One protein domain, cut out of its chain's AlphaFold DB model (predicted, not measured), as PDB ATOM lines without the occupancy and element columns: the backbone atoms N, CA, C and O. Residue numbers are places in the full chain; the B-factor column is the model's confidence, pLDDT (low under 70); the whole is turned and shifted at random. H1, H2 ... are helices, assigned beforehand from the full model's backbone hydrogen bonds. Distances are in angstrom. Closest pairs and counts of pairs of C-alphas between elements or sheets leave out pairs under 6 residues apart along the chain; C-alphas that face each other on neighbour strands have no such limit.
ATOM      1  N   ASP A   2      98.049  87.100  87.857       59.16
ATOM      2  CA  ASP A   2      98.874  85.895  88.092       59.16
ATOM      3  C   ASP A   2      99.409  85.257  86.798       59.16
ATOM      4  O   ASP A   2     100.503  84.704  86.791       59.16
ATOM      5  N   GLY A   3      98.704  85.438  85.673       69.31
ATOM      6  CA  GLY A   3      99.162  84.999  84.353       69.31
ATOM      7  C   GLY A   3     100.433  85.684  83.833       69.31
ATOM      8  O   GLY A   3     101.184  85.043  83.110       69.31
ATOM      9  N   TYR A   4     100.733  86.936  84.209       73.44
ATOM     10  CA  TYR A   4     101.954  87.611  83.727       73.44
ATOM     11  C   TYR A   4     103.219  87.091  84.417       73.44
ATOM     12  O   TYR A   4     104.282  87.060  83.807       73.44
ATOM     13  N   ASN A   5     103.104  86.622  85.663       80.62
ATOM     14  CA  ASN A   5     104.212  85.982  86.377       80.62
ATOM     15  C   ASN A   5     104.500  84.558  85.886       80.62
ATOM     16  O   ASN A   5     105.584  84.041  86.155       80.62
ATOM     17  N   ALA A   6     103.551  83.923  85.190       87.38
ATOM     18  CA  ALA A   6     103.735  82.577  84.655       87.38
ATOM     19  C   ALA A   6     104.785  82.548  83.533       87.38
ATOM     20  O   ALA A   6     105.549  81.590  83.443       87.38
ATOM     21  N   ASP A   7     104.852  83.613  82.728       91.88
ATOM     22  CA  ASP A   7     105.843  83.767  81.662       91.88
ATOM     23  C   ASP A   7     106.291  85.241  81.513       91.88
ATOM     24  O   ASP A   7     105.767  85.991  80.681       91.88
ATOM     25  N   PRO A   8     107.264  85.681  82.339       91.81
ATOM     26  CA  PRO A   8     107.823  87.032  82.276       91.81
ATOM     27  C   PRO A   8     108.449  87.387  80.924       91.81
ATOM     28  O   PRO A   8     108.432  88.555  80.531       91.81
ATOM     29  N   ASP A   9     109.005  86.394  80.225       95.19
ATOM     30  CA  ASP A   9     109.671  86.598  78.942       95.19
ATOM     31  C   ASP A   9     108.626  86.851  77.850       95.19
ATOM     32  O   ASP A   9     108.729  87.836  77.119       95.19
ATOM     33  N   ALA A  10     107.551  86.059  77.801       94.12
ATOM     34  CA  ALA A  10     106.432  86.339  76.904       94.12
ATOM     35  C   ALA A  10     105.763  87.690  77.207       94.12
ATOM     36  O   ALA A  10     105.401  88.422  76.283       94.12
ATOM     37  N   TRP A  11     105.629  88.053  78.489       91.88
ATOM     38  CA  TRP A  11     105.055  89.336  78.894       91.88
ATOM     39  C   TRP A  11     105.844  90.534  78.350       91.88
ATOM     40  O   TRP A  11     105.246  91.433  77.756       91.88
ATOM     41  N   ILE A  12     107.174  90.558  78.508       94.00
ATOM     42  CA  ILE A  12     107.981  91.680  78.006       94.00
ATOM     43  C   ILE A  12     108.132  91.635  76.476       94.00
ATOM     44  O   ILE A  12     108.125  92.684  75.829       94.00
ATOM     45  N   ALA A  13     108.186  90.439  75.874       94.81
ATOM     46  CA  ALA A  13     108.218  90.270  74.420       94.81
ATOM     47  C   ALA A  13     106.963  90.829  73.738       94.81
ATOM     48  O   ALA A  13     107.056  91.366  72.634       94.81
ATOM     49  N   ALA A  14     105.802  90.775  74.400       92.44
ATOM     50  CA  ALA A  14     104.562  91.359  73.888       92.44
ATOM     51  C   ALA A  14     104.652  92.885  73.677       92.44
ATOM     52  O   ALA A  14     103.905  93.434  72.869       92.44
ATOM     53  N   ALA A  15     105.592  93.570  74.339       90.12
ATOM     54  CA  ALA A  15     105.891  94.985  74.109       90.12
ATOM     55  C   ALA A  15     106.884  95.227  72.949       90.12
ATOM     56  O   ALA A  15     107.286  96.365  72.707       90.12
ATOM     57  N   GLY A  16     107.288  94.175  72.229       92.12
ATOM     58  CA  GLY A  16     108.262  94.237  71.137       92.12
ATOM     59  C   GLY A  16     109.722  94.238  71.596       92.12
ATOM     60  O   GLY A  16     110.598  94.588  70.808       92.12
ATOM     61  N   VAL A  17     109.990  93.863  72.852       95.12
ATOM     62  CA  VAL A  17     111.342  93.817  73.423       95.12
ATOM     63  C   VAL A  17     112.023  92.483  73.094       95.12
ATOM     64  O   VAL A  17     111.475  91.429  73.425       95.12
ATOM     65  N   PRO A  18     113.232  92.485  72.500       94.06
ATOM     66  CA  PRO A  18     113.999  91.263  72.287       94.06
ATOM     67  C   PRO A  18     114.373  90.568  73.601       94.06
ATOM     68  O   PRO A  18     114.780  91.204  74.579       94.06
ATOM     69  N   ILE A  19     114.291  89.239  73.606       96.44
ATOM     70  CA  ILE A  19     114.640  88.436  74.778       96.44
ATOM     71  C   ILE A  19     116.143  88.187  74.824       96.44
ATOM     72  O   ILE A  19     116.748  87.639  73.907       96.44
ATOM     73  N   THR A  20     116.738  88.619  75.929       95.94
ATOM     74  CA  THR A  20     118.150  88.490  76.281       95.94
ATOM     75  C   THR A  20     118.239  88.194  77.777       95.94
ATOM     76  O   THR A  20     117.292  88.451  78.519       95.94
ATOM     77  N   ALA A  21     119.397  87.745  78.269       96.06
ATOM     78  CA  ALA A  21     119.590  87.532  79.709       96.06
ATOM     79  C   ALA A  21     119.271  88.790  80.549       96.06
ATOM     80  O   ALA A  21     118.707  88.696  81.644       96.06
ATOM     81  N   TRP A  22     119.596  89.974  80.019       94.69
ATOM     82  CA  TRP A  22     119.288  91.252  80.655       94.69
ATOM     83  C   TRP A  22     117.780  91.519  80.712       94.69
ATOM     84  O   TRP A  22     117.242  91.758  81.794       94.69
ATOM     85  N   THR A  23     117.086  91.444  79.573       95.75
ATOM     86  CA  THR A  23     115.653  91.770  79.486       95.75
ATOM     87  C   THR A  23     114.780  90.749  80.218       95.75
ATOM     88  O   THR A  23     113.822  91.150  80.877       95.75
ATOM     89  N   SER A  24     115.172  89.472  80.248       96.00
ATOM     90  CA  SER A  24     114.543  88.439  81.086       96.00
ATOM     91  C   SER A  24     114.666  88.729  82.581       96.00
ATOM     92  O   SER A  24     113.705  88.597  83.344       96.00
ATOM     93  N   THR A  25     115.851  89.160  83.026       96.19
ATOM     94  CA  THR A  25     116.074  89.555  84.425       96.19
ATOM     95  C   THR A  25     115.259  90.799  84.770       96.19
ATOM     96  O   THR A  25     114.633  90.863  85.829       96.19
ATOM     97  N   LEU A  26     115.235  91.780  83.867       95.06
ATOM     98  CA  LEU A  26     114.464  93.006  84.024       95.06
ATOM     99  C   LEU A  26     112.964  92.717  84.145       95.06
ATOM    100  O   LEU A  26     112.334  93.226  85.068       95.06
ATOM    101  N   ALA A  27     112.414  91.857  83.283       93.38
ATOM    102  CA  ALA A  27     110.998  91.498  83.290       93.38
ATOM    103  C   ALA A  27     110.561  90.891  84.628       93.38
ATOM    104  O   ALA A  27     109.589  91.337  85.235       93.38
ATOM    105  N   ARG A  28     111.340  89.931  85.140       93.44
ATOM    106  CA  ARG A  28     111.099  89.306  86.452       93.44
ATOM    107  C   ARG A  28     111.159  90.331  87.578       93.44
ATOM    108  O   ARG A  28     110.300  90.328  88.453       93.44
ATOM    109  N   ARG A  29     112.147  91.234  87.546       93.81
ATOM    110  CA  ARG A  29     112.272  92.305  88.544       93.81
ATOM    111  C   ARG A  29     111.093  93.270  88.495       93.81
ATOM    112  O   ARG A  29     110.601  93.644  89.550       93.81
ATOM    113  N   TRP A  30     110.634  93.661  87.307       90.69
ATOM    114  CA  TRP A  30     109.479  94.544  87.140       90.69
ATOM    115  C   TRP A  30     108.188  93.906  87.641       90.69
ATOM    116  O   TRP A  30     107.475  94.530  88.423       90.69
ATOM    117  N   LEU A  31     107.919  92.655  87.268       88.06
ATOM    118  CA  LEU A  31     106.730  91.934  87.726       88.06
ATOM    119  C   LEU A  31     106.750  91.658  89.238       88.06
ATOM    120  O   LEU A  31     105.696  91.637  89.869       88.06
ATOM    121  N   ALA A  32     107.935  91.511  89.837       89.81
ATOM    122  CA  ALA A  32     108.100  91.390  91.285       89.81
ATOM    123  C   ALA A  32     108.071  92.739  92.032       89.81
ATOM    124  O   ALA A  32     107.975  92.751  93.258       89.81
ATOM    125  N   ASN A  33     108.175  93.874  91.329       89.75
ATOM    126  CA  ASN A  33     108.369  95.185  91.952       89.75
ATOM    127  C   ASN A  33     107.117  95.698  92.672       89.75
ATOM    128  O   ASN A  33     107.219  96.369  93.697       89.75
ATOM    129  N   GLN A  34     105.932  95.424  92.127       83.25
ATOM    130  CA  GLN A  34     104.672  95.887  92.695       83.25
ATOM    131  C   GLN A  34     103.578  94.839  92.546       83.25
ATOM    132  O   GLN A  34     103.496  94.137  91.542       83.25
ATOM    133  N   SER A  35     102.702  94.761  93.549       84.62
ATOM    134  CA  SER A  35     101.530  93.899  93.471       84.62
ATOM    135  C   SER A  35     100.582  94.359  92.360       84.62
ATOM    136  O   SER A  35     100.519  95.533  91.985       84.62
ATOM    137  N   ALA A  36      99.750  93.427  91.898       79.19
ATOM    138  CA  ALA A  36      98.693  93.705  90.935       79.19
ATOM    139  C   ALA A  36      97.745  94.837  91.372       79.19
ATOM    140  O   ALA A  36      97.297  95.637  90.549       79.19
ATOM    141  N   SER A  37      97.445  94.909  92.674       85.62
ATOM    142  CA  SER A  37      96.614  95.967  93.249       85.62
ATOM    143  C   SER A  37      97.283  97.336  93.141       85.62
ATOM    144  O   SER A  37      96.610  98.299  92.781       85.62
ATOM    145  N   THR A  38      98.595  97.419  93.372       89.81
ATOM    146  CA  THR A  38      99.354  98.667  93.239       89.81
ATOM    147  C   THR A  38      99.419  99.126  91.785       89.81
ATOM    148  O   THR A  38      99.121 100.286  91.520       89.81
ATOM    149  N   ILE A  39      99.698  98.226  90.833       85.81
ATOM    150  CA  ILE A  39      99.705  98.564  89.397       85.81
ATOM    151  C   ILE A  39      98.335  99.103  88.963       85.81
ATOM    152  O   ILE A  39      98.247 100.124  88.280       85.81
ATOM    153  N   ARG A  40      97.243  98.456  89.394       86.56
ATOM    154  CA  ARG A  40      95.881  98.924  89.102       86.56
ATOM    155  C   ARG A  40      95.606 100.302  89.708       86.56
ATOM    156  O   ARG A  40      95.057 101.154  89.014       86.56
ATOM    157  N   ALA A  41      95.977 100.517  90.968       93.81
ATOM    158  CA  ALA A  41      95.784 101.799  91.642       93.81
ATOM    159  C   ALA A  41      96.579 102.924  90.956       93.81
ATOM    160  O   ALA A  41      96.044 104.009  90.745       93.81
ATOM    161  N   GLN A  42      97.818 102.653  90.533       94.19
ATOM    162  CA  GLN A  42      98.624 103.600  89.760       94.19
ATOM    163  C   GLN A  42      97.985 103.925  88.407       94.19
ATOM    164  O   GLN A  42      97.869 105.097  88.063       94.19
ATOM    165  N   ALA A  43      97.515 102.919  87.663       90.88
ATOM    166  CA  ALA A  43      96.837 103.144  86.387       90.88
ATOM    167  C   ALA A  43      95.582 104.021  86.553       90.88
ATOM    168  O   ALA A  43      95.364 104.946  85.775       90.88
ATOM    169  N   GLN A  44      94.787 103.782  87.601       96.06
ATOM    170  CA  GLN A  44      93.626 104.616  87.927       96.06
ATOM    171  C   GLN A  44      94.026 106.053  88.279       96.06
ATOM    172  O   GLN A  44      93.374 106.987  87.821       96.06
ATOM    173  N   ALA A  45      95.100 106.237  89.052       96.25
ATOM    174  CA  ALA A  45      95.605 107.560  89.407       96.25
ATOM    175  C   ALA A  45      96.100 108.341  88.177       96.25
ATOM    176  O   ALA A  45      95.802 109.526  88.056       96.25
ATOM    177  N   VAL A  46      96.795 107.677  87.245       95.25
ATOM    178  CA  VAL A  46      97.221 108.285  85.975       95.25
ATOM    179  C   VAL A  46      96.005 108.734  85.173       95.25
ATOM    180  O   VAL A  46      95.930 109.904  84.830       95.25
ATOM    181  N   VAL A  47      95.021 107.855  84.950       95.75
ATOM    182  CA  VAL A  47      93.804 108.207  84.195       95.75
ATOM    183  C   VAL A  47      93.047 109.362  84.851       95.75
ATOM    184  O   VAL A  47      92.605 110.272  84.156       95.75
ATOM    185  N   ALA A  48      92.920 109.362  86.181       95.94
ATOM    186  CA  ALA A  48      92.262 110.449  86.903       95.94
ATOM    187  C   ALA A  48      93.001 111.789  86.739       95.94
ATOM    188  O   ALA A  48      92.355 112.823  86.590       95.94
ATOM    189  N   ALA A  49      94.338 111.777  86.744       94.38
ATOM    190  CA  ALA A  49      95.149 112.980  86.582       94.38
ATOM    191  C   ALA A  49      95.183 113.483  85.131       94.38
ATOM    192  O   ALA A  49      95.073 114.683  84.898       94.38
ATOM    193  N   THR A  50      95.329 112.586  84.151       94.25
ATOM    194  CA  THR A  50      95.505 112.959  82.737       94.25
ATOM    195  C   THR A  50      94.193 113.096  81.972       94.25
ATOM    196  O   THR A  50      94.192 113.639  80.874       94.25
ATOM    197  N   GLY A  51      93.082 112.597  82.520       93.00
ATOM    198  CA  GLY A  51      91.752 112.695  81.913       93.00
ATOM    199  C   GLY A  51      91.039 114.027  82.154       93.00
ATOM    200  O   GLY A  51      89.983 114.254  81.574       93.00
ATOM    201  N   ALA A  52      91.575 114.900  83.011       93.44
ATOM    202  CA  ALA A  52      91.026 116.234  83.230       93.44
ATOM    203  C   ALA A  52      91.482 117.201  82.123       93.44
ATOM    204  O   ALA A  52      92.667 117.247  81.803       93.44
TER     205      ALA A  52
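Overview. This is residues 2 to 52 of the 123 residues of an uncharacterized protein of Xanthomonas oryzae pv. oryzicola (UniProt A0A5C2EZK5). A small head, in which the short helix H2 packs across H3 with the shorter H1 near both, continues into a helical arm, H4, that sticks out with residues 40 to 50. The printed part has 51 residues with four named helices, H1 to H4, and no named strand: all helix. It is loose, with a radius of gyration of the C-alphas of 13.0 A, and spans 40 by 20 by 16 A.

Along the chain. H1, residues 2 to 6, begins at C-alpha 2 (98.874, 85.895, 88.092). H2 is residues 8 to 13. H3, residues 21 to 33, is 18.3 A long. H4, residues 36 to 50, is 21.2 A long and ends at C-alpha 50 (95.505, 112.959, 82.737).

Arrangement. H2 and H3 touch, closest at the C-alphas of Pro 8 and Ala 27, 5.6 A, at a steep tilt of 65 degrees, opposite ways. H1 and H3 only just touch, with 3 pairs of C-alphas within 8 A, the closest Asn 5 and Leu 31 at 6.6 A; H3 uses residues 28 to 31 alone. H4 touches no helix. Each O i to N i+4 pair is within hydrogen-bond range in H2, H3 and H4; H1 has 0 of 1, but 2 of 2 O i to N i+3 pairs.

Size, cuts and confidence. The farthest C-alphas, Ala 21 and Ala 52, are 40.6 A apart. The printed part has no cut and no long link; residues 2 to 3 have pLDDT under 70.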